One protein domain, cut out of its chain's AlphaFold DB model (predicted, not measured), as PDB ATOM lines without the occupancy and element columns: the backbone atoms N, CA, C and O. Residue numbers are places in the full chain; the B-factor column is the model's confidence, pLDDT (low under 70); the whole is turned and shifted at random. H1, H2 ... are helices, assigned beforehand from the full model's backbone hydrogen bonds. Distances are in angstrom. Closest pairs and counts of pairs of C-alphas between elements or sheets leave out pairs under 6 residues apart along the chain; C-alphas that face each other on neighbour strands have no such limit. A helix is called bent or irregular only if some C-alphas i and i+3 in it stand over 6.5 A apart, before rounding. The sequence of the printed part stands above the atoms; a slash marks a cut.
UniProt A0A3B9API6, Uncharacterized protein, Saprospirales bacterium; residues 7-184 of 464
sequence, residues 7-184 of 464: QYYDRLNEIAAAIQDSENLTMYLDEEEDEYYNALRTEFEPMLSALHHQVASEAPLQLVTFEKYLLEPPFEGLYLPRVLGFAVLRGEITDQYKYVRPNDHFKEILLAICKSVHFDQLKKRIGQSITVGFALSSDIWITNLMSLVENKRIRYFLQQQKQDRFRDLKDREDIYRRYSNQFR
ATOM      1  N   GLN A   7      14.739  -6.689  42.014       95.31
ATOM      2  CA  GLN A   7      15.917  -7.366  41.450       95.31
ATOM      3  C   GLN A   7      17.066  -6.413  41.073       95.31
ATOM      4  O   GLN A   7      18.239  -6.744  41.248       95.31
ATOM      5  N   TYR A   8      16.753  -5.227  40.541       96.12
ATOM      6  CA  TYR A   8      17.770  -4.250  40.151       96.12
ATOM      7  C   TYR A   8      18.235  -3.455  41.367       96.12
ATOM      8  O   TYR A   8      19.408  -3.092  41.453       96.12
ATOM      9  N   TYR A   9      17.323  -3.208  42.309       94.69
ATOM     10  CA  TYR A   9      17.627  -2.574  43.584       94.69
ATOM     11  C   TYR A   9      18.587  -3.426  44.426       94.69
ATOM     12  O   TYR A   9      19.629  -2.938  44.860       94.69
ATOM     13  N   ASP A  10      18.295  -4.716  44.572       96.06
ATOM     14  CA  ASP A  10      19.125  -5.690  45.279       96.06
ATOM     15  C   ASP A  10      20.510  -5.778  44.643       96.06
ATOM     16  O   ASP A  10      21.524  -5.663  45.332       96.06
ATOM     17  N   ARG A  11      20.575  -5.862  43.307       96.69
ATOM     18  CA  ARG A  11      21.855  -5.905  42.600       96.69
ATOM     19  C   ARG A  11      22.670  -4.621  42.766       96.69
ATOM     20  O   ARG A  11      23.894  -4.694  42.876       96.69
ATOM     21  N   LEU A  12      22.029  -3.452  42.796       96.56
ATOM     22  CA  LEU A  12      22.708  -2.193  43.114       96.56
ATOM     23  C   LEU A  12      23.262  -2.211  44.538       96.56
ATOM     24  O   LEU A  12      24.406  -1.813  44.733       96.56
ATOM     25  N   ASN A  13      22.503  -2.706  45.513       96.44
ATOM     26  CA  ASN A  13      22.962  -2.788  46.899       96.44
ATOM     27  C   ASN A  13      24.121  -3.774  47.080       96.44
ATOM     28  O   ASN A  13      25.040  -3.490  47.843       96.44
ATOM     29  N   GLU A  14      24.130  -4.888  46.348       97.00
ATOM     30  CA  GLU A  14      25.277  -5.801  46.304       97.00
ATOM     31  C   GLU A  14      26.533  -5.105  45.762       97.00
ATOM     32  O   GLU A  14      27.612  -5.238  46.337       97.00
ATOM     33  N   ILE A  15      26.397  -4.336  44.673       96.94
ATOM     34  CA  ILE A  15      27.513  -3.565  44.105       96.94
ATOM     35  C   ILE A  15      27.964  -2.479  45.086       96.94
ATOM     36  O   ILE A  15      29.162  -2.307  45.287       96.94
ATOM     37  N   ALA A  16      27.028  -1.773  45.722       96.62
ATOM     38  CA  ALA A  16      27.320  -0.761  46.730       96.62
ATOM     39  C   ALA A  16      28.116  -1.349  47.900       96.62
ATOM     40  O   ALA A  16      29.153  -0.800  48.258       96.62
ATOM     41  N   ALA A  17      27.674  -2.480  48.454       96.75
ATOM     42  CA  ALA A  17      28.389  -3.172  49.522       96.75
ATOM     43  C   ALA A  17      29.804  -3.571  49.077       96.75
ATOM     44  O   ALA A  17      30.769  -3.269  49.770       96.75
ATOM     45  N   ALA A  18      29.946  -4.141  47.875       96.25
ATOM     46  CA  ALA A  18      31.251  -4.513  47.332       96.25
ATOM     47  C   ALA A  18      32.192  -3.310  47.132       96.25
ATOM     48  O   ALA A  18      33.390  -3.435  47.370       96.25
ATOM     49  N   ILE A  19      31.668  -2.146  46.729       95.62
ATOM     50  CA  ILE A  19      32.448  -0.903  46.636       95.62
ATOM     51  C   ILE A  19      32.928  -0.478  48.026       95.62
ATOM     52  O   ILE A  19      34.111  -0.181  48.194       95.62
ATOM     53  N   GLN A  20      32.026  -0.453  49.013       94.94
ATOM     54  CA  GLN A  20      32.343  -0.006  50.374       94.94
ATOM     55  C   GLN A  20      33.335  -0.935  51.086       94.94
ATOM     56  O   GLN A  20      34.180  -0.453  51.835       94.94
ATOM     57  N   ASP A  21      33.285  -2.237  50.798       95.00
ATOM     58  CA  ASP A  21      34.207  -3.239  51.343       95.00
ATOM     59  C   ASP A  21      35.527  -3.345  50.549       95.00
ATOM     60  O   ASP A  21      36.400  -4.144  50.895       95.00
ATOM     61  N   SER A  22      35.694  -2.572  49.467       94.62
ATOM     62  CA  SER A  22      36.866  -2.691  48.596       94.62
ATOM     63  C   SER A  22      38.129  -2.075  49.208       94.62
ATOM     64  O   SER A  22      38.142  -0.952  49.723       94.62
ATOM     65  N   GLU A  23      39.246  -2.793  49.068       92.56
ATOM     66  CA  GLU A  23      40.571  -2.297  49.455       92.56
ATOM     67  C   GLU A  23      40.939  -1.039  48.655       92.56
ATOM     68  O   GLU A  23      41.458  -0.079  49.217       92.56
ATOM     69  N   ASN A  24      40.564  -0.992  47.371       90.31
ATOM     70  CA  ASN A  24      40.768   0.169  46.504       90.31
ATOM     71  C   ASN A  24      40.079   1.437  47.040       90.31
ATOM     72  O   ASN A  24      40.647   2.523  46.929       90.31
ATOM     73  N   LEU A  25      38.882   1.325  47.633       90.75
ATOM     74  CA  LEU A  25      38.209   2.473  48.248       90.75
ATOM     75  C   LEU A  25      38.921   2.898  49.522       90.75
ATOM     76  O   LEU A  25      39.139   4.088  49.717       90.75
ATOM     77  N   THR A  26      39.315   1.935  50.352       91.50
ATOM     78  CA  THR A  26      40.043   2.209  51.598       91.50
ATOM     79  C   THR A  26      41.352   2.949  51.309       91.50
ATOM     80  O   THR A  26      41.571   4.035  51.838       91.50
ATOM     81  N   MET A  27      42.164   2.434  50.382       90.06
ATOM     82  CA  MET A  27      43.415   3.072  49.961       90.06
ATOM     83  C   MET A  27      43.178   4.449  49.339       90.06
ATOM     84  O   MET A  27      43.926   5.385  49.606       90.06
ATOM     85  N   TYR A  28      42.116   4.615  48.545       89.44
ATOM     86  CA  TYR A  28      41.789   5.926  47.993       89.44
ATOM     87  C   TYR A  28      41.384   6.938  49.076       89.44
ATOM     88  O   TYR A  28      41.752   8.103  48.975       89.44
ATOM     89  N   LEU A  29      40.632   6.523  50.099       88.00
ATOM     90  CA  LEU A  29      40.242   7.400  51.207       88.00
ATOM     91  C   LEU A  29      41.435   7.792  52.091       88.00
ATOM     92  O   LEU A  29      41.427   8.886  52.652       88.00
ATOM     93  N   ASP A  30      42.444   6.925  52.192       88.88
ATOM     94  CA  ASP A  30      43.656   7.177  52.977       88.88
ATOM     95  C   ASP A  30      44.693   8.021  52.213       88.88
ATOM     96  O   ASP A  30      45.286   8.940  52.782       88.88
ATOM     97  N   GLU A  31      44.926   7.719  50.931       87.38
ATOM     98  CA  GLU A  31      46.024   8.298  50.141       87.38
ATOM     99  C   GLU A  31      45.565   9.378  49.139       87.38
ATOM    100  O   GLU A  31      46.373  10.194  48.697       87.38
ATOM    101  N   GLU A  32      44.275   9.412  48.776       83.69
ATOM    102  CA  GLU A  32      43.662  10.315  47.780       83.69
ATOM    103  C   GLU A  32      44.345  10.315  46.390       83.69
ATOM    104  O   GLU A  32      44.157  11.230  45.577       83.69
ATOM    105  N   GLU A  33      45.120   9.273  46.066       85.94
ATOM    106  CA  GLU A  33      45.852   9.184  44.802       85.94
ATOM    107  C   GLU A  33      44.963   8.780  43.610       85.94
ATOM    108  O   GLU A  33      44.067   7.936  43.695       85.94
ATOM    109  N   ASP A  34      45.248   9.356  42.435       86.12
ATOM    110  CA  ASP A  34      44.501   9.095  41.193       86.12
ATOM    111  C   ASP A  34      44.537   7.604  40.771       86.12
ATOM    112  O   ASP A  34      43.647   7.152  40.045       86.12
ATOM    113  N   GLU A  35      45.557   6.844  41.183       90.69
ATOM    114  CA  GLU A  35      45.717   5.425  40.845       90.69
ATOM    115  C   GLU A  35      44.593   4.567  41.437       90.69
ATOM    116  O   GLU A  35      43.908   3.867  40.686       90.69
ATOM    117  N   TYR A  36      44.310   4.703  42.736       89.88
ATOM    118  CA  TYR A  36      43.262   3.924  43.407       89.88
ATOM    119  C   TYR A  36      41.860   4.289  42.919       89.88
ATOM    120  O   TYR A  36      41.019   3.409  42.727       89.88
ATOM    121  N   TYR A  37      41.612   5.562  42.588       89.38
ATOM    122  CA  TYR A  37      40.352   5.949  41.948       89.38
ATOM    123  C   TYR A  37      40.176   5.285  40.577       89.38
ATOM    124  O   TYR A  37      39.078   4.871  40.196       89.38
ATOM    125  N   ASN A  38      41.254   5.167  39.798       91.38
ATOM    126  CA  ASN A  38      41.198   4.468  38.517       91.38
ATOM    127  C   ASN A  38      41.048   2.950  38.689       91.38
ATOM    128  O   ASN A  38      40.370   2.331  37.862       91.38
ATOM    129  N   ALA A  39      41.610   2.366  39.751       92.88
ATOM    130  CA  ALA A  39      41.406   0.965  40.110       92.88
ATOM    131  C   ALA A  39      39.929   0.691  40.443       92.88
ATOM    132  O   ALA A  39      39.311  -0.133  39.767       92.88
ATOM    133  N   LEU A  40      39.325   1.487  41.340       92.62
ATOM    134  CA  LEU A  40      37.887   1.437  41.655       92.62
ATOM    135  C   LEU A  40      37.019   1.473  40.402       92.62
ATOM    136  O   LEU A  40      36.083   0.694  40.228       92.62
ATOM    137  N   ARG A  41      37.335   2.387  39.487       93.94
ATOM    138  CA  ARG A  41      36.575   2.526  38.248       93.94
ATOM    139  C   ARG A  41      36.710   1.318  37.338       93.94
ATOM    140  O   ARG A  41      35.721   0.910  36.737       93.94
ATOM    141  N   THR A  42      37.918   0.787  37.201       94.62
ATOM    142  CA  THR A  42      38.187  -0.380  36.351       94.62
ATOM    143  C   THR A  42      37.465  -1.616  36.877       94.62
ATOM    144  O   THR A  42      37.002  -2.431  36.083       94.62
ATOM    145  N   GLU A  43      37.317  -1.715  38.195       95.50
ATOM    146  CA  GLU A  43      36.620  -2.801  38.871       95.50
ATOM    147  C   GLU A  43      35.090  -2.663  38.783       95.50
ATOM    148  O   GLU A  43      34.411  -3.573  38.301       95.50
ATOM    149  N   PHE A  44      34.535  -1.508  39.164       96.88
ATOM    150  CA  PHE A  44      33.091  -1.367  39.397       96.88
ATOM    151  C   PHE A  44      32.300  -0.681  38.267       96.88
ATOM    152  O   PHE A  44      31.125  -1.010  38.075       96.88
ATOM    153  N   GLU A  45      32.891   0.221  37.458       96.44
ATOM    154  CA  GLU A  45      32.157   0.836  36.325       96.44
ATOM    155  C   GLU A  45      31.631  -0.214  35.318       96.44
ATOM    156  O   GLU A  45      30.514  -0.027  34.828       96.44
ATOM    157  N   PRO A  46      32.339  -1.325  35.006       96.88
ATOM    158  CA  PRO A  46      31.800  -2.378  34.142       96.88
ATOM    159  C   PRO A  46      30.550  -3.063  34.707       96.88
ATOM    160  O   PRO A  46      29.625  -3.350  33.947       96.88
ATOM    161  N   MET A  47      30.489  -3.287  36.024       97.06
ATOM    162  CA  MET A  47      29.339  -3.920  36.685       97.06
ATOM    163  C   MET A  47      28.107  -3.014  36.634       97.06
ATOM    164  O   MET A  47      27.027  -3.456  36.237       97.06
ATOM    165  N   LEU A  48      28.290  -1.730  36.959       97.38
ATOM    166  CA  LEU A  48      27.245  -0.711  36.844       97.38
ATOM    167  C   LEU A  48      26.775  -0.562  35.396       97.38
ATOM    168  O   LEU A  48      25.578  -0.458  35.139       97.38
ATOM    169  N   SER A  49      27.708  -0.614  34.442       96.12
ATOM    170  CA  SER A  49      27.381  -0.558  33.022       96.12
ATOM    171  C   SER A  49      26.550  -1.750  32.573       96.12
ATOM    172  O   SER A  49      25.577  -1.559  31.850       96.12
ATOM    173  N   ALA A  50      26.911  -2.967  32.980       96.38
ATOM    174  CA  ALA A  50      26.158  -4.168  32.630       96.38
ATOM    175  C   ALA A  50      24.725  -4.103  33.175       96.38
ATOM    176  O   ALA A  50      23.776  -4.370  32.438       96.38
ATOM    177  N   LEU A  51      24.564  -3.667  34.428       97.25
ATOM    178  CA  LEU A  51      23.249  -3.517  35.047       97.25
ATOM    179  C   LEU A  51      22.420  -2.407  34.387       97.25
ATOM    180  O   LEU A  51      21.241  -2.608  34.111       97.25
ATOM    181  N   HIS A  52      23.036  -1.266  34.058       96.88
ATOM    182  CA  HIS A  52      22.374  -0.189  33.312       96.88
ATOM    183  C   HIS A  52      21.845  -0.679  31.959       96.88
ATOM    184  O   HIS A  52      20.682  -0.444  31.639       96.88
ATOM    185  N   HIS A  53      22.652  -1.432  31.202       94.50
ATOM    186  CA  HIS A  53      22.233  -2.014  29.922       94.50
ATOM    187  C   HIS A  53      21.090  -3.016  30.089       94.50
ATOM    188  O   HIS A  53      20.177  -3.048  29.263       94.50
ATOM    189  N   GLN A  54      21.117  -3.812  31.159       94.38
ATOM    190  CA  GLN A  54      20.036  -4.738  31.468       94.38
ATOM    191  C   GLN A  54      18.725  -3.982  31.726       94.38
ATOM    192  O   GLN A  54      17.725  -4.264  31.066       94.38
ATOM    193  N   VAL A  55      18.741  -2.962  32.592       95.00
ATOM    194  CA  VAL A  55      17.565  -2.117  32.869       95.00
ATOM    195  C   VAL A  55      17.089  -1.409  31.600       95.00
ATOM    196  O   VAL A  55      15.894  -1.379  31.320       95.00
ATOM    197  N   ALA A  56      17.995  -0.865  30.787       93.38
ATOM    198  CA  ALA A  56      17.636  -0.192  29.540       93.38
ATOM    199  C   ALA A  56      16.973  -1.137  28.520       93.38
ATOM    200  O   ALA A  56      16.077  -0.720  27.777       93.38
ATOM    201  N   SER A  57      17.385  -2.404  28.491       91.06
ATOM    202  CA  SER A  57      16.806  -3.423  27.619       91.06
ATOM    203  C   SER A  57      15.442  -3.889  28.131       91.06
ATOM    204  O   SER A  57      14.454  -3.811  27.398       91.06
ATOM    205  N   GLU A  58      15.376  -4.316  29.393       92.19
ATOM    206  CA  GLU A  58      14.239  -5.032  29.982       92.19
ATOM    207  C   GLU A  58      13.182  -4.092  30.578       92.19
ATOM    208  O   GLU A  58      11.985  -4.279  30.355       92.19
ATOM    209  N   ALA A  59      13.608  -3.044  31.285       93.81
ATOM    210  CA  ALA A  59      12.754  -2.151  32.068       93.81
ATOM    211  C   ALA A  59      13.099  -0.658  31.845       93.81
ATOM    212  O   ALA A  59      13.366   0.088  32.792       93.81
ATOM    213  N   PRO A  60      13.061  -0.159  30.595       93.94
ATOM    214  CA  PRO A  60      13.590   1.162  30.235       93.94
ATOM    215  C   PRO A  60      12.927   2.343  30.956       93.94
ATOM    216  O   PRO A  60      13.537   3.401  31.103       93.94
ATOM    217  N   LEU A  61      11.682   2.196  31.411       94.50
ATOM    218  CA  LEU A  61      10.958   3.243  32.145       94.50
ATOM    219  C   LEU A  61      11.489   3.443  33.577       94.50
ATOM    220  O   LEU A  61      11.176   4.446  34.219       94.50
ATOM    221  N   GLN A  62      12.307   2.509  34.068       95.00
ATOM    222  CA  GLN A  62      12.959   2.567  35.379       95.00
ATOM    223  C   GLN A  62      14.368   3.167  35.300       95.00
ATOM    224  O   GLN A  62      14.984   3.439  36.329       95.00
ATOM    225  N   LEU A  63      14.881   3.422  34.090       95.19
ATOM    226  CA  LEU A  63      16.273   3.817  33.872       95.19
ATOM    227  C   LEU A  63      16.639   5.142  34.552       95.19
ATOM    228  O   LEU A  63      17.721   5.271  35.111       95.19
ATOM    229  N   VAL A  64      15.734   6.123  34.549       95.06
ATOM    230  CA  VAL A  64      15.976   7.395  35.249       95.06
ATOM    231  C   VAL A  64      16.043   7.179  36.763       95.06
ATOM    232  O   VAL A  64      16.870   7.782  37.434       95.06
ATOM    233  N   THR A  65      15.205   6.296  37.309       95.56
ATOM    234  CA  THR A  65      15.217   5.948  38.738       95.56
ATOM    235  C   THR A  65      16.513   5.231  39.114       95.56
ATOM    236  O   THR A  65      17.130   5.586  40.115       95.56
ATOM    237  N   PHE A  66      16.966   4.296  38.273       96.62
ATOM    238  CA  PHE A  66      18.277   3.653  38.384       96.62
ATOM    239  C   PHE A  66      19.411   4.689  38.421       96.62
ATOM    240  O   PHE A  66      20.225   4.700  39.337       96.62
ATOM    241  N   GLU A  67      19.436   5.608  37.454       96.50
ATOM    242  CA  GLU A  67      20.470   6.641  37.335       96.50
ATOM    243  C   GLU A  67      20.465   7.625  38.513       96.50
ATOM    244  O   GLU A  67      21.532   8.066  38.937       96.50
ATOM    245  N   LYS A  68      19.292   7.927  39.082       95.38
ATOM    246  CA  LYS A  68      19.175   8.726  40.311       95.38
ATOM    247  C   LYS A  68      19.690   7.988  41.544       95.38
ATOM    248  O   LYS A  68      20.268   8.632  42.410       95.38
ATOM    249  N   TYR A  69      19.520   6.669  41.624       95.50
ATOM    250  CA  TYR A  69      20.058   5.881  42.736       95.50
ATOM    251  C   TYR A  69      21.592   5.875  42.757       95.50
ATOM    252  O   TYR A  69      22.202   5.857  43.820       95.50
ATOM    253  N   LEU A  70      22.232   5.989  41.589       95.88
ATOM    254  CA  LEU A  70      23.689   6.142  41.492       95.88
ATOM    255  C   LEU A  70      24.211   7.485  42.028       95.88
ATOM    256  O   LEU A  70      25.422   7.679  42.086       95.88
ATOM    257  N   LEU A  71      23.330   8.422  42.392       94.94
ATOM    258  CA  LEU A  71      23.719   9.672  43.051       94.94
ATOM    259  C   LEU A  71      23.903   9.502  44.566       94.94
ATOM    260  O   LEU A  71      24.333  10.445  45.224       94.94
ATOM    261  N   GLU A  72      23.543   8.341  45.118       94.25
ATOM    262  CA  GLU A  72      23.683   8.055  46.542       94.25
ATOM    263  C   GLU A  72      25.158   7.840  46.938       94.25
ATOM    264  O   GLU A  72      25.948   7.334  46.131       94.25
ATOM    265  N   PRO A  73      25.540   8.150  48.197       92.56
ATOM    266  CA  PRO A  73      26.931   8.110  48.660       92.56
ATOM    267  C   PRO A  73      27.713   6.815  48.369       92.56
ATOM    268  O   PRO A  73      28.902   6.910  48.074       92.56
ATOM    269  N   PRO A  74      27.112   5.605  48.400       93.38
ATOM    270  CA  PRO A  74      27.860   4.382  48.117       93.38
ATOM    271  C   PRO A  74      28.445   4.284  46.697       93.38
ATOM    272  O   PRO A  74      29.351   3.482  46.477       93.38
ATOM    273  N   PHE A  75      27.943   5.078  45.745       94.31
ATOM    274  CA  PHE A  75      28.393   5.104  44.346       94.31
ATOM    275  C   PHE A  75      29.160   6.381  43.980       94.31
ATOM    276  O   PHE A  75      29.425   6.610  42.799       94.31
ATOM    277  N   GLU A  76      29.479   7.227  44.961       88.31
ATOM    278  CA  GLU A  76      30.016   8.577  44.775       88.31
ATOM    279  C   GLU A  76      31.101   8.638  43.678       88.31
ATOM    280  O   GLU A  76      32.134   7.975  43.728       88.31
ATOM    281  N   GLY A  77      30.849   9.427  42.629       85.50
ATOM    282  CA  GLY A  77      31.774   9.616  41.502       85.50
ATOM    283  C   GLY A  77      31.896   8.452  40.502       85.50
ATOM    284  O   GLY A  77      32.401   8.654  39.389       85.50
ATOM    285  N   LEU A  78      31.384   7.261  40.801       93.69
ATOM    286  CA  LEU A  78      31.440   6.117  39.893       93.69
ATOM    287  C   LEU A  78      30.321   6.184  38.852       93.69
ATOM    288  O   LEU A  78      29.169   6.479  39.152       93.69
ATOM    289  N   TYR A  79      30.662   5.922  37.587       95.44
ATOM    290  CA  TYR A  79      29.728   5.861  36.450       95.44
ATOM    291  C   TYR A  79      28.985   7.174  36.092       95.44
ATOM    292  O   TYR A  79      28.514   7.325  34.958       95.44
ATOM    293  N   LEU A  80      28.984   8.186  36.971       95.56
ATOM    294  CA  LEU A  80      28.340   9.492  36.769       95.56
ATOM    295  C   LEU A  80      28.728  10.201  35.461       95.56
ATOM    296  O   LEU A  80      27.844  10.788  34.835       95.56
ATOM    297  N   PRO A  81      29.985  10.148  34.963       95.44
ATOM    298  CA  PRO A  81      30.314  10.779  33.684       95.44
ATOM    299  C   PRO A  81      29.554  10.203  32.483       95.44
ATOM    300  O   PRO A  81      29.246  10.954  31.553       95.44
ATOM    301  N   ARG A  82      29.232   8.899  32.498       95.69
ATOM    302  CA  ARG A  82      28.406   8.262  31.457       95.69
ATOM    303  C   ARG A  82      26.943   8.655  31.611       95.69
ATOM    304  O   ARG A  82      26.347   9.128  30.648       95.69
ATOM    305  N   VAL A  83      26.416   8.562  32.831       96.88
ATOM    306  CA  VAL A  83      25.035   8.946  33.170       96.88
ATOM    307  C   VAL A  83      24.751  10.411  32.819       96.88
ATOM    308  O   VAL A  83      23.710  10.729  32.244       96.88
ATOM    309  N   LEU A  84      25.716  11.307  33.043       97.50
ATOM    310  CA  LEU A  84      25.631  12.704  32.617       97.50
ATOM    311  C   LEU A  84      25.490  12.832  31.093       97.50
ATOM    312  O   LEU A  84      24.698  13.642  30.614       97.50
ATOM    313  N   GLY A  85      26.245  12.041  30.326       97.06
ATOM    314  CA  GLY A  85      26.151  12.032  28.867       97.06
ATOM    315  C   GLY A  85      24.814  11.504  28.357       97.06
ATOM    316  O   GLY A  85      24.202  12.122  27.484       97.06
ATOM    317  N   PHE A  86      24.312  10.430  28.968       96.62
ATOM    318  CA  PHE A  86      22.975   9.902  28.705       96.62
ATOM    319  C   PHE A  86      21.890  10.944  28.969       96.62
ATOM    320  O   PHE A  86      21.028  11.169  28.121       96.62
ATOM    321  N   ALA A  87      21.959  11.638  30.107       96.50
ATOM    322  CA  ALA A  87      20.992  12.667  30.459       96.50
ATOM    323  C   ALA A  87      20.998  13.837  29.468       96.50
ATOM    324  O   ALA A  87      19.927  14.324  29.109       96.50
ATOM    325  N   VAL A  88      22.172  14.255  28.979       96.62
ATOM    326  CA  VAL A  88      22.289  15.282  27.930       96.62
ATOM    327  C   VAL A  88      21.608  14.828  26.636       96.62
ATOM    328  O   VAL A  88      20.811  15.564  26.059       96.62
ATOM    329  N   LEU A  89      21.878  13.604  26.184       94.94
ATOM    330  CA  LEU A  89      21.353  13.097  24.913       94.94
ATOM    331  C   LEU A  89      19.877  12.676  24.965       94.94
ATOM    332  O   LEU A  89      19.244  12.562  23.920       94.94
ATOM    333  N   ARG A  90      19.318  12.446  26.157       92.25
ATOM    334  CA  ARG A  90      17.904  12.078  26.339       92.25
ATOM    335  C   ARG A  90      16.948  13.265  26.190       92.25
ATOM    336  O   ARG A  90      15.764  13.053  25.951       92.25
ATOM    337  N   GLY A  91      17.430  14.497  26.365       90.44
ATOM    338  CA  GLY A  91      16.580  15.684  26.291       90.44
ATOM    339  C   GLY A  91      16.035  15.926  24.881       90.44
ATOM    340  O   GLY A  91      16.783  15.883  23.908       90.44
ATOM    341  N   GLU A  92      14.743  16.236  24.778       89.19
ATOM    342  CA  GLU A  92      14.108  16.586  23.506       89.19
ATOM    343  C   GLU A  92      14.684  17.896  22.956       89.19
ATOM    344  O   GLU A  92      14.673  18.920  23.650       89.19
ATOM    345  N   ILE A  93      15.146  17.879  21.703       92.38
ATOM    346  CA  ILE A  93      15.698  19.048  21.010       92.38
ATOM    347  C   ILE A  93      14.830  19.480  19.824       92.38
ATOM    348  O   ILE A  93      14.193  18.669  19.161       92.38
ATOM    349  N   THR A  94      14.839  20.783  19.558       91.62
ATOM    350  CA  THR A  94      14.255  21.411  18.363       91.62
ATOM    351  C   THR A  94      15.207  21.340  17.167       91.62
ATOM    352  O   THR A  94      16.395  21.062  17.334       91.62
ATOM    353  N   ASP A  95      14.734  21.740  15.984       89.88
ATOM    354  CA  ASP A  95      15.564  21.918  14.777       89.88
ATOM    355  C   ASP A  95      16.694  22.947  14.964       89.88
ATOM    356  O   ASP A  95      17.674  22.966  14.224       89.88
ATOM    357  N   GLN A  96      16.591  23.802  15.986       93.38
ATOM    358  CA  GLN A  96      17.659  24.722  16.376       93.38
ATOM    359  C   GLN A  96      18.695  24.082  17.311       93.38
ATOM    360  O   GLN A  96      19.543  24.789  17.867       93.38
ATOM    361  N   TYR A  97      18.618  22.771  17.549       95.00
ATOM    362  CA  TYR A  97      19.432  22.051  18.527       95.00
ATOM    363  C   TYR A  97      19.362  22.698  19.918       95.00
ATOM    364  O   TYR A  97      20.358  22.825  20.622       95.00
ATOM    365  N   LYS A  98      18.182  23.173  20.323       96.19
ATOM    366  CA  LYS A  98      17.917  23.638  21.692       96.19
ATOM    367  C   LYS A  98      16.925  22.717  22.361       96.19
ATOM    368  O   LYS A  98      15.991  22.279  21.691       96.19
ATOM    369  N   TYR A  99      17.097  22.478  23.659       95.12
ATOM    370  CA  TYR A  99      16.115  21.716  24.411       95.12
ATOM    371  C   TYR A  99      14.751  22.399  24.358       95.12
ATOM    372  O   TYR A  99      14.646  23.606  24.592       95.12
ATOM    373  N   VAL A 100      13.710  21.613  24.092       91.44
ATOM    374  CA  VAL A 100      12.316  22.077  24.140       91.44
ATOM    375  C   VAL A 100      11.945  22.483  25.569       91.44
ATOM    376  O   VAL A 100      11.175  23.421  25.777       91.44
ATOM    377  N   ARG A 101      12.520  21.799  26.568       89.00
ATOM    378  CA  ARG A 101      12.277  22.031  27.997       89.00
ATOM    379  C   ARG A 101      13.559  21.988  28.818       89.00
ATOM    380  O   ARG A 101      14.530  21.365  28.394       89.00
ATOM    381  N   PRO A 102      13.566  22.604  30.012       90.81
ATOM    382  CA  PRO A 102      14.596  22.354  31.011       90.81
ATOM    383  C   PRO A 102      14.847  20.852  31.200       90.81
ATOM    384  O   PRO A 102      13.915  20.085  31.424       90.81
ATOM    385  N   ASN A 103      16.108  20.437  31.102       92.94
ATOM    386  CA  ASN A 103      16.506  19.052  31.319       92.94
ATOM    387  C   ASN A 103      16.879  18.861  32.796       92.94
ATOM    388  O   ASN A 103      18.032  19.059  33.192       92.94
ATOM    389  N   ASP A 104      15.885  18.536  33.620       92.69
ATOM    390  CA  ASP A 104      16.067  18.414  35.070       92.69
ATOM    391  C   ASP A 104      16.987  17.255  35.448       92.69
ATOM    392  O   ASP A 104      17.806  17.400  36.352       92.69
ATOM    393  N   HIS A 105      16.949  16.150  34.703       94.62
ATOM    394  CA  HIS A 105      17.833  15.022  34.968       94.62
ATOM    395  C   HIS A 105      19.311  15.393  34.749       94.62
ATOM    396  O   HIS A 105      20.154  15.136  35.607       94.62
ATOM    397  N   PHE A 106      19.625  16.105  33.657       97.06
ATOM    398  CA  PHE A 106      20.963  16.662  33.429       97.06
ATOM    399  C   PHE A 106      21.397  17.603  34.565       97.06
ATOM    400  O   PHE A 106      22.542  17.531  35.018       97.06
ATOM    401  N   LYS A 107      20.492  18.460  35.059       96.94
ATOM    402  CA  LYS A 107      20.767  19.353  36.197       96.94
ATOM    403  C   LYS A 107      21.079  18.579  37.472       96.94
ATOM    404  O   LYS A 107      22.049  18.920  38.139       96.94
ATOM    405  N   GLU A 108      20.266  17.590  37.826       96.56
ATOM    406  CA  GLU A 108      20.430  16.805  39.053       96.56
ATOM    407  C   GLU A 108      21.783  16.088  39.082       96.56
ATOM    408  O   GLU A 108      22.545  16.277  40.032       96.56
ATOM    409  N   ILE A 109      22.134  15.370  38.009       97.06
ATOM    410  CA  ILE A 109      23.420  14.660  37.911       97.06
ATOM    411  C   ILE A 109      24.589  15.647  37.948       97.06
ATOM    412  O   ILE A 109      25.576  15.417  38.643       97.06
ATOM    413  N   LEU A 110      24.494  16.770  37.223       97.50
ATOM    414  CA  LEU A 110      25.560  17.771  37.224       97.50
ATOM    415  C   LEU A 110      25.758  18.383  38.617       97.50
ATOM    416  O   LEU A 110      26.895  18.579  39.038       97.50
ATOM    417  N   LEU A 111      24.675  18.665  39.344       96.69
ATOM    418  CA  LEU A 111      24.758  19.188  40.706       96.69
ATOM    419  C   LEU A 111      25.325  18.160  41.687       96.69
ATOM    420  O   LEU A 111      26.099  18.560  42.554       96.69
ATOM    421  N   ALA A 112      24.983  16.878  41.547       96.19
ATOM    422  CA  ALA A 112      25.589  15.803  42.332       96.19
ATOM    423  C   ALA A 112      27.104  15.741  42.085       96.19
ATOM    424  O   ALA A 112      27.888  15.868  43.020       96.19
ATOM    425  N   ILE A 113      27.529  15.725  40.816       96.44
ATOM    426  CA  ILE A 113      28.951  15.770  40.442       96.44
ATOM    427  C   ILE A 113      29.649  17.012  41.015       96.44
ATOM    428  O   ILE A 113      30.765  16.917  41.513       96.44
ATOM    429  N   CYS A 114      29.016  18.189  40.970       95.75
ATOM    430  CA  CYS A 114      29.584  19.422  41.524       95.75
ATOM    431  C   CYS A 114      29.687  19.435  43.057       95.75
ATOM    432  O   CYS A 114      30.419  20.266  43.591       95.75
ATOM    433  N   LYS A 115      28.938  18.580  43.756       93.81
ATOM    434  CA  LYS A 115      29.010  18.409  45.215       93.81
ATOM    435  C   LYS A 115      29.928  17.258  45.628       93.81
ATOM    436  O   LYS A 115      30.254  17.160  46.805       93.81
ATOM    437  N   SER A 116      30.349  16.441  44.666       92.31
ATOM    438  CA  SER A 116      31.207  15.288  44.887       92.31
ATOM    439  C   SER A 116      32.572  15.674  45.439       92.31
ATOM    440  O   SER A 116      33.209  16.618  44.959       92.31
ATOM    441  N   VAL A 117      33.064  14.880  46.388       88.38
ATOM    442  CA  VAL A 117      34.454  14.966  46.862       88.38
ATOM    443  C   VAL A 117      35.446  14.603  45.749       88.38
ATOM    444  O   VAL A 117      36.525  15.182  45.678       88.38
ATOM    445  N   HIS A 118      35.039  13.763  44.787       89.44
ATOM    446  CA  HIS A 118      35.855  13.353  43.637       89.44
ATOM    447  C   HIS A 118      35.745  14.311  42.439       89.44
ATOM    448  O   HIS A 118      36.015  13.939  41.289       89.44
ATOM    449  N   PHE A 119      35.313  15.560  42.655       93.38
ATOM    450  CA  PHE A 119      35.110  16.517  41.564       93.38
ATOM    451  C   PHE A 119      36.373  16.716  40.707       93.38
ATOM    452  O   PHE A 119      36.277  16.856  39.484       93.38
ATOM    453  N   ASP A 120      37.562  16.705  41.312       91.38
ATOM    454  CA  ASP A 120      38.820  16.912  40.591       91.38
ATOM    455  C   ASP A 120      39.176  15.759  39.638       91.38
ATOM    456  O   ASP A 120      39.792  15.997  38.590       91.38
ATOM    457  N   GLN A 121      38.722  14.542  39.930       91.00
ATOM    458  CA  GLN A 121      38.796  13.391  39.033       91.00
ATOM    459  C   GLN A 121      37.677  13.452  37.983       91.00
ATOM    460  O   GLN A 121      37.924  13.266  36.787       91.00
ATOM    461  N   LEU A 122      36.451  13.780  38.396       93.69
ATOM    462  CA  LEU A 122      35.278  13.845  37.519       93.69
ATOM    463  C   LEU A 122      35.404  14.927  36.443       93.69
ATOM    464  O   LEU A 122      35.101  14.670  35.271       93.69
ATOM    465  N   LYS A 123      35.919  16.115  36.789       94.94
ATOM    466  CA  LYS A 123      36.080  17.245  35.854       94.94
ATOM    467  C   LYS A 123      36.927  16.887  34.626       94.94
ATOM    468  O   LYS A 123      36.704  17.453  33.556       94.94
ATOM    469  N   LYS A 124      37.840  15.909  34.748       93.88
ATOM    470  CA  LYS A 124      38.686  15.403  33.649       93.88
ATOM    471  C   LYS A 124      37.876  14.668  32.564       93.88
ATOM    472  O   LYS A 124      38.352  14.548  31.440       93.88
ATOM    473  N   ARG A 125      36.659  14.190  32.869       94.19
ATOM    474  CA  ARG A 125      35.838  13.327  31.985       94.19
ATOM    475  C   ARG A 125      34.515  13.946  31.530       94.19
ATOM    476  O   ARG A 125      33.941  13.490  30.549       94.19
ATOM    477  N   ILE A 126      34.021  14.971  32.221       96.94
ATOM    478  CA  ILE A 126      32.664  15.519  32.007       96.94
ATOM    479  C   ILE A 126      32.619  16.789  31.148       96.94
ATOM    480  O   ILE A 126      31.533  17.233  30.780       96.94
ATOM    481  N   GLY A 127      33.770  17.393  30.825       96.88
ATOM    482  CA  GLY A 127      33.828  18.697  30.149       96.88
ATOM    483  C   GLY A 127      33.064  18.732  28.821       96.88
ATOM    484  O   GLY A 127      32.267  19.640  28.581       96.88
ATOM    485  N   GLN A 128      33.220  17.696  27.987       96.62
ATOM    486  CA  GLN A 128      32.473  17.593  26.730       96.62
ATOM    487  C   GLN A 128      30.961  17.463  26.975       96.62
ATOM    488  O   GLN A 128      30.192  18.175  26.334       96.62
ATOM    489  N   SER A 129      30.539  16.620  27.924       97.69
ATOM    490  CA  SER A 129      29.126  16.426  28.279       97.69
ATOM    491  C   SER A 129      28.470  17.741  28.706       97.69
ATOM    492  O   SER A 129      27.412  18.102  28.197       97.69
ATOM    493  N   ILE A 130      29.133  18.511  29.578       98.25
ATOM    494  CA  ILE A 130      28.640  19.818  30.040       98.25
ATOM    495  C   ILE A 130      28.609  20.823  28.889       98.25
ATOM    496  O   ILE A 130      27.627  21.542  28.737       98.25
ATOM    497  N   THR A 131      29.656  20.852  28.061       98.06
ATOM    498  CA  THR A 131      29.728  21.739  26.892       98.06
ATOM    499  C   THR A 131      28.540  21.503  25.960       98.06
ATOM    500  O   THR A 131      27.889  22.461  25.541       98.06
ATOM    501  N   VAL A 132      28.212  20.240  25.671       98.06
ATOM    502  CA  VAL A 132      27.040  19.886  24.859       98.06
ATOM    503  C   VAL A 132      25.752  20.263  25.584       98.06
ATOM    504  O   VAL A 132      24.940  20.992  25.025       98.06
ATOM    505  N   GLY A 133      25.581  19.862  26.846       97.62
ATOM    506  CA  GLY A 133      24.391  20.198  27.628       97.62
ATOM    507  C   GLY A 133      24.120  21.706  27.693       97.62
ATOM    508  O   GLY A 133      22.977  22.136  27.542       97.62
ATOM    509  N   PHE A 134      25.158  22.534  27.829       98.06
ATOM    510  CA  PHE A 134      25.053  23.997  27.806       98.06
ATOM    511  C   PHE A 134      24.792  24.545  26.404       98.06
ATOM    512  O   PHE A 134      23.976  25.453  26.256       98.06
ATOM    513  N   ALA A 135      25.408  23.981  25.364       97.50
ATOM    514  CA  ALA A 135      25.120  24.357  23.982       97.50
ATOM    515  C   ALA A 135      23.631  24.167  23.636       97.50
ATOM    516  O   ALA A 135      23.057  25.012  22.946       97.50
ATOM    517  N   LEU A 136      22.992  23.121  24.174       97.44
ATOM    518  CA  LEU A 136      21.567  22.821  23.984       97.44
ATOM    519  C   LEU A 136      20.639  23.597  24.943       97.44
ATOM    520  O   LEU A 136      19.457  23.763  24.653       97.44
ATOM    521  N   SER A 137      21.148  24.111  26.065       97.06
ATOM    522  CA  SER A 137      20.350  24.816  27.085       97.06
ATOM    523  C   SER A 137      20.156  26.308  26.784       97.06
ATOM    524  O   SER A 137      20.859  26.900  25.961       97.06
ATOM    525  N   SER A 138      19.195  26.942  27.465       94.94
ATOM    526  CA  SER A 138      19.030  28.401  27.446       94.94
ATOM    527  C   SER A 138      20.003  29.093  28.408       94.94
ATOM    528  O   SER A 138      20.372  28.543  29.446       94.94
ATOM    529  N   ASP A 139      20.392  30.333  28.098       93.38
ATOM    530  CA  ASP A 139      21.313  31.105  28.943       93.38
ATOM    531  C   ASP A 139      20.767  31.351  30.355       93.38
ATOM    532  O   ASP A 139      21.524  31.321  31.329       93.38
ATOM    533  N   ILE A 140      19.449  31.546  30.468       94.25
ATOM    534  CA  ILE A 140      18.757  31.731  31.749       94.25
ATOM    535  C   ILE A 140      18.883  30.460  32.591       94.25
ATOM    536  O   ILE A 140      19.251  30.528  33.762       94.25
ATOM    537  N   TRP A 141      18.638  29.295  31.988       96.06
ATOM    538  CA  TRP A 141      18.734  28.016  32.686       96.06
ATOM    539  C   TRP A 141      20.159  27.750  33.184       96.06
ATOM    540  O   TRP A 141      20.342  27.392  34.346       96.06
ATOM    541  N   ILE A 142      21.172  28.011  32.350       96.00
ATOM    542  CA  ILE A 142      22.587  27.848  32.724       96.00
ATOM    543  C   ILE A 142      22.945  28.773  33.894       96.00
ATOM    544  O   ILE A 142      23.581  28.342  34.854       96.00
ATOM    545  N   THR A 143      22.513  30.035  33.839       95.19
ATOM    546  CA  THR A 143      22.773  31.020  34.901       95.19
ATOM    547  C   THR A 143      22.146  30.587  36.227       95.19
ATOM    548  O   THR A 143      22.810  30.629  37.264       95.19
ATOM    549  N   ASN A 144      20.906  30.093  36.187       95.31
ATOM    550  CA  ASN A 144      20.211  29.564  37.361       95.31
ATOM    551  C   ASN A 144      20.857  28.283  37.906       95.31
ATOM    552  O   ASN A 144      20.829  28.055  39.107       95.31
ATOM    553  N   LEU A 145      21.440  27.437  37.054       95.75
ATOM    554  CA  LEU A 145      22.183  26.262  37.512       95.75
ATOM    555  C   LEU A 145      23.487  26.673  38.206       95.75
ATOM    556  O   LEU A 145      23.802  26.170  39.282       95.75
ATOM    557  N   MET A 146      24.236  27.613  37.624       94.38
ATOM    558  CA  MET A 146      25.517  28.073  38.173       94.38
ATOM    559  C   MET A 146      25.381  28.773  39.532       94.38
ATOM    560  O   MET A 146      26.324  28.735  40.328       94.38
ATOM    561  N   SER A 147      24.240  29.412  39.812       94.94
ATOM    562  CA  SER A 147      23.989  30.057  41.107       94.94
ATOM    563  C   SER A 147      23.818  29.053  42.252       94.94
ATOM    564  O   SER A 147      24.123  29.397  43.390       94.94
ATOM    565  N   LEU A 148      23.422  27.810  41.952       95.75
ATOM    566  CA  LEU A 148      23.285  26.721  42.930       95.75
ATOM    567  C   LEU A 148      24.631  26.107  43.348       95.75
ATOM    568  O   LEU A 148      24.685  25.340  44.305       95.75
ATOM    569  N   VAL A 149      25.715  26.416  42.633       95.38
ATOM    570  CA  VAL A 149      27.057  25.906  42.933       95.38
ATOM    571  C   VAL A 149      27.807  26.939  43.761       95.38
ATOM    572  O   VAL A 149      28.223  27.967  43.229       95.38
ATOM    573  N   GLU A 150      27.996  26.682  45.053       92.88
ATOM    574  CA  GLU A 150      28.647  27.620  45.983       92.88
ATOM    575  C   GLU A 150      30.159  27.750  45.742       92.88
ATOM    576  O   GLU A 150      30.716  28.851  45.789       92.88
ATOM    577  N   ASN A 151      30.828  26.637  45.422       94.81
ATOM    578  CA  ASN A 151      32.273  26.602  45.225       94.81
ATOM    579  C   ASN A 151      32.693  27.399  43.974       94.81
ATOM    580  O   ASN A 151      32.404  27.025  42.833       94.81
ATOM    581  N   LYS A 152      33.446  28.488  44.184       95.25
ATOM    582  CA  LYS A 152      33.897  29.395  43.114       95.25
ATOM    583  C   LYS A 152      34.772  28.710  42.058       95.25
ATOM    584  O   LYS A 152      34.665  29.068  40.887       95.25
ATOM    585  N   ARG A 153      35.618  27.740  42.439       95.69
ATOM    586  CA  ARG A 153      36.487  27.016  41.488       95.69
ATOM    587  C   ARG A 153      35.656  26.161  40.534       95.69
ATOM    588  O   ARG A 153      35.877  26.197  39.327       95.69
ATOM    589  N   ILE A 154      34.659  25.465  41.073       96.69
ATOM    590  CA  ILE A 154      33.719  24.653  40.291       96.69
ATOM    591  C   ILE A 154      32.885  25.551  39.377       96.69
ATOM    592  O   ILE A 154      32.771  25.286  38.183       96.69
ATOM    593  N   ARG A 155      32.374  26.673  39.899       96.25
ATOM    594  CA  ARG A 155      31.628  27.648  39.092       96.25
ATOM    595  C   ARG A 155      32.460  28.184  37.923       96.25
ATOM    596  O   ARG A 155      31.947  28.274  36.811       96.25
ATOM    597  N   TYR A 156      33.736  28.492  38.151       96.25
ATOM    598  CA  TYR A 156      34.652  28.923  37.093       96.25
ATOM    599  C   TYR A 156      34.871  27.828  36.037       96.25
ATOM    600  O   TYR A 156      34.788  28.107  34.842       96.25
ATOM    601  N   PHE A 157      35.052  26.570  36.453       97.00
ATOM    602  CA  PHE A 157      35.119  25.436  35.525       97.00
ATOM    603  C   PHE A 157      33.855  25.314  34.661       97.00
ATOM    604  O   PHE A 157      33.963  25.159  33.444       97.00
ATOM    605  N   LEU A 158      32.661  25.436  35.255       97.06
ATOM    606  CA  LEU A 158      31.396  25.409  34.511       97.06
ATOM    607  C   LEU A 158      31.306  26.570  33.513       97.06
ATOM    608  O   LEU A 158      30.889  26.369  32.374       97.06
ATOM    609  N   GLN A 159      31.727  27.776  33.903       95.62
ATOM    610  CA  GLN A 159      31.748  28.937  33.006       95.62
ATOM    611  C   GLN A 159      32.619  28.695  31.770       95.62
ATOM    612  O   GLN A 159      32.213  29.063  30.672       95.62
ATOM    613  N   GLN A 160      33.758  28.012  31.914       96.06
ATOM    614  CA  GLN A 160      34.618  27.653  30.781       96.06
ATOM    615  C   GLN A 160      33.964  26.667  29.799       96.06
ATOM    616  O   GLN A 160      34.319  26.657  28.620       96.06
ATOM    617  N   GLN A 161      33.003  25.852  30.248       96.50
ATOM    618  CA  GLN A 161      32.282  24.928  29.362       96.50
ATOM    619  C   GLN A 161      31.247  25.649  28.486       96.50
ATOM    620  O   GLN A 161      30.823  25.124  27.456       96.50
ATOM    621  N   LYS A 162      30.846  26.872  28.854       95.31
ATOM    622  CA  LYS A 162      29.955  27.704  28.045       95.31
ATOM    623  C   LYS A 162      30.760  28.419  26.957       95.31
ATOM    624  O   LYS A 162      31.338  29.475  27.189       95.31
ATOM    625  N   GLN A 163      30.780  27.849  25.755       94.69
ATOM    626  CA  GLN A 163      31.537  28.399  24.625       94.69
ATOM    627  C   GLN A 163      30.634  29.194  23.672       94.69
ATOM    628  O   GLN A 163      29.620  28.682  23.198       94.69
ATOM    629  N   ASP A 164      31.041  30.420  23.324       94.62
ATOM    630  CA  ASP A 164      30.237  31.329  22.491       94.62
ATOM    631  C   ASP A 164      30.021  30.848  21.052       94.62
ATOM    632  O   ASP A 164      29.003  31.183  20.448       94.62
ATOM    633  N   ARG A 165      30.918  30.013  20.507       96.12
ATOM    634  CA  ARG A 165      30.755  29.448  19.155       96.12
ATOM    635  C   ARG A 165      29.444  28.676  18.985       96.12
ATOM    636  O   ARG A 165      28.827  28.744  17.937       96.12
ATOM    637  N   PHE A 166      28.939  28.037  20.044       95.88
ATOM    638  CA  PHE A 166      27.687  27.274  19.981       95.88
ATOM    639  C   PHE A 166      26.428  28.145  19.987       95.88
ATOM    640  O   PHE A 166      25.315  27.618  20.076       95.88
ATOM    641  N   ARG A 167      26.565  29.473  19.895       91.88
ATOM    642  CA  ARG A 167      25.467  30.352  19.475       91.88
ATOM    643  C   ARG A 167      25.103  30.108  18.010       91.88
ATOM    644  O   ARG A 167      23.920  30.200  17.689       91.88
ATOM    645  N   ASP A 168      26.078  29.734  17.184       96.31
ATOM    646  CA  ASP A 168      25.869  29.325  15.798       96.31
ATOM    647  C   ASP A 168      25.170  27.957  15.715       96.31
ATOM    648  O   ASP A 168      25.460  27.037  16.488       96.31
ATOM    649  N   LEU A 169      24.215  27.838  14.788       96.38
ATOM    650  CA  LEU A 169      23.408  26.629  14.612       96.38
ATOM    651  C   LEU A 169      24.249  25.457  14.102       96.38
ATOM    652  O   LEU A 169      24.115  24.346  14.611       96.38
ATOM    653  N   LYS A 170      25.130  25.706  13.133       96.81
ATOM    654  CA  LYS A 170      25.934  24.666  12.490       96.81
ATOM    655  C   LYS A 170      26.942  24.082  13.471       96.81
ATOM    656  O   LYS A 170      27.064  22.864  13.573       96.81
ATOM    657  N   ASP A 171      27.608  24.931  14.253       97.38
ATOM    658  CA  ASP A 171      28.521  24.463  15.303       97.38
ATOM    659  C   ASP A 171      27.793  23.639  16.378       97.38
ATOM    660  O   ASP A 171      28.357  22.676  16.917       97.38
ATOM    661  N   ARG A 172      26.540  23.996  16.691       96.75
ATOM    662  CA  ARG A 172      25.700  23.280  17.664       96.75
ATOM    663  C   ARG A 172      25.246  21.916  17.145       96.75
ATOM    664  O   ARG A 172      25.364  20.923  17.864       96.75
ATOM    665  N   GLU A 173      24.789  21.859  15.902       97.56
ATOM    666  CA  GLU A 173      24.482  20.609  15.206       97.56
ATOM    667  C   GLU A 173      25.712  19.691  15.168       97.56
ATOM    668  O   GLU A 173      25.649  18.519  15.552       97.56
ATOM    669  N   ASP A 174      26.867  20.232  14.772       97.12
ATOM    670  CA  ASP A 174      28.099  19.463  14.618       97.12
ATOM    671  C   ASP A 174      28.620  18.898  15.942       97.12
ATOM    672  O   ASP A 174      29.124  17.765  15.975       97.12
ATOM    673  N   ILE A 175      28.544  19.652  17.045       96.94
ATOM    674  CA  ILE A 175      28.931  19.110  18.353       96.94
ATOM    675  C   ILE A 175      27.934  18.057  18.838       96.94
ATOM    676  O   ILE A 175      28.381  16.999  19.285       96.94
ATOM    677  N   TYR A 176      26.626  18.286  18.691       97.25
ATOM    678  CA  TYR A 176      25.611  17.311  19.088       97.25
ATOM    679  C   TYR A 176      25.786  15.999  18.328       97.25
ATOM    680  O   TYR A 176      25.907  14.943  18.943       97.25
ATOM    681  N   ARG A 177      25.891  16.056  16.997       96.12
ATOM    682  CA  ARG A 177      26.047  14.870  16.148       96.12
ATOM    683  C   ARG A 177      27.305  14.081  16.500       96.12
ATOM    684  O   ARG A 177      27.249  12.861  16.637       96.12
ATOM    685  N   ARG A 178      28.448  14.758  16.667       96.62
ATOM    686  CA  ARG A 178      29.703  14.093  17.064       96.62
ATOM    687  C   ARG A 178      29.599  13.455  18.440       96.62
ATOM    688  O   ARG A 178      30.107  12.354  18.610       96.62
ATOM    689  N   TYR A 179      28.968  14.137  19.390       97.25
ATOM    690  CA  TYR A 179      28.805  13.633  20.746       97.25
ATOM    691  C   TYR A 179      27.834  12.452  20.795       97.25
ATOM    692  O   TYR A 179      28.205  11.394  21.281       97.25
ATOM    693  N   SER A 180      26.652  12.574  20.187       94.81
ATOM    694  CA  SER A 180      25.660  11.497  20.066       94.81
ATOM    695  C   SER A 180      26.251  10.232  19.433       94.81
ATOM    696  O   SER A 180      26.045   9.128  19.935       94.81
ATOM    697  N   ASN A 181      27.102  10.384  18.411       94.69
ATOM    698  CA  ASN A 181      27.802   9.261  17.784       94.69
ATOM    699  C   ASN A 181      28.732   8.484  18.731       94.69
ATOM    700  O   ASN A 181      28.982   7.306  18.474       94.69
ATOM    701  N   GLN A 182      29.237   9.095  19.809       94.44
ATOM    702  CA  GLN A 182      30.039   8.391  20.822       94.44
ATOM    703  C   GLN A 182      29.200   7.364  21.599       94.44
ATOM    704  O   GLN A 182      29.743   6.369  22.065       94.44
ATOM    705  N   PHE A 183      27.883   7.573  21.675       92.50
ATOM    706  CA  PHE A 183      26.926   6.732  22.400       92.50
ATOM    707  C   PHE A 183      26.028   5.919  21.460       92.50
ATOM    708  O   PHE A 183      25.005   5.391  21.880       92.50
ATOM    709  N   ARG A 184      26.387   5.796  20.175       88.31
ATOM    710  CA  ARG A 184      25.544   5.137  19.155       88.31
ATOM    711  C   ARG A 184      25.220   3.664  19.443       88.31
ATOM    712  O   ARG A 184      24.318   3.118  18.822       88.31
TER     713      ARG A 184
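What this domain is: This is residues 7 to 184 of the 464 residues of an uncharacterized protein of Saprospirales bacterium (UniProt A0A3B9API6). The long bent helix H3, with H1 and H2 running back along it, makes a wall at one end, and H4 folds back from H3b beside the core, three side-by-side helices H5, H6 and H7. H9 packs on H7 with H8 beside it, and H11, after the short H10, packs on residues 132 to 136 of H7. The printed part has 178 residues with eleven named helices, H1 to H11 in chain order, and no named strand; its class is all helix. It is compact, with a radius of gyration of the C-alphas of 16.7 A, and spans 48 by 40 by 25 A.

Where its parts are: H3, residues 34 to 58, was assigned as one helix by its hydrogen bonds but is bent: C-alphas 43 and 46 are 6.8 A apart. Its arms are H3a, residues 34 to 43, and H3b, residues 46 to 58, 18.2 A long. H1, residues 7 to 20, begins at C-alpha 7 (15.917, -7.366, 41.450) and is 20.1 A long; H2 is residues 23 to 31. H4, residues 60 to 69, is irregular, with C-alphas 61 and 64 7.2 A apart. H5 is residues 80 to 90 and H6 residues 104 to 115. H7, residues 119 to 136, 23.1 A, is irregular, with C-alphas 125 and 128 7.6 A apart and a kink of 68 degrees near residue 126. H8 is residues 139 to 147, H9 152 to 161 and H10 164 to 167. H11, residues 169 to 182, 20.4 A, ends at C-alpha 182 (30.039, 8.391, 20.822).

How they stand to each other: H3b touches H1 at a shallow tilt of 10 degrees, opposite ways; the closest C-alphas, of Tyr 8 and Leu 51, are 7.5 A apart. H2 and H3a form a hairpin, closest at Tyr 28 and Tyr 36, C-alphas 5.2 A apart. H4 and H5 are close but not clearly touching, C-alphas of Glu 67 and Val 83 6.6 A apart. H5, H6 and H7 form an up and down bundle, each running against the one before. H5 touches H7, C-alphas of Gly 85 and Ser 129 5.3 A apart. H7 touches H9, C-alphas of Thr 131 and Gln 161 4.8 A apart. H1 and H7 are apart. Every O i to N i+4 pair is within hydrogen-bond range in H1, H2, H3a, H3b, H5, H6, H8 and H9, against 4 of 6 in H4, 9 of 14 in H7 and 9 of 10 in H11; H10 is too short for such a pair.

The domain as a whole: The two C-alphas farthest apart, of Asp 30 and Asp 95, are 49.7 A apart. The printed part has no cut. The link from H5 to H6, residues 91 to 103, is long. Mean pLDDT of the printed part is 94.5, and no printed residue is under 70.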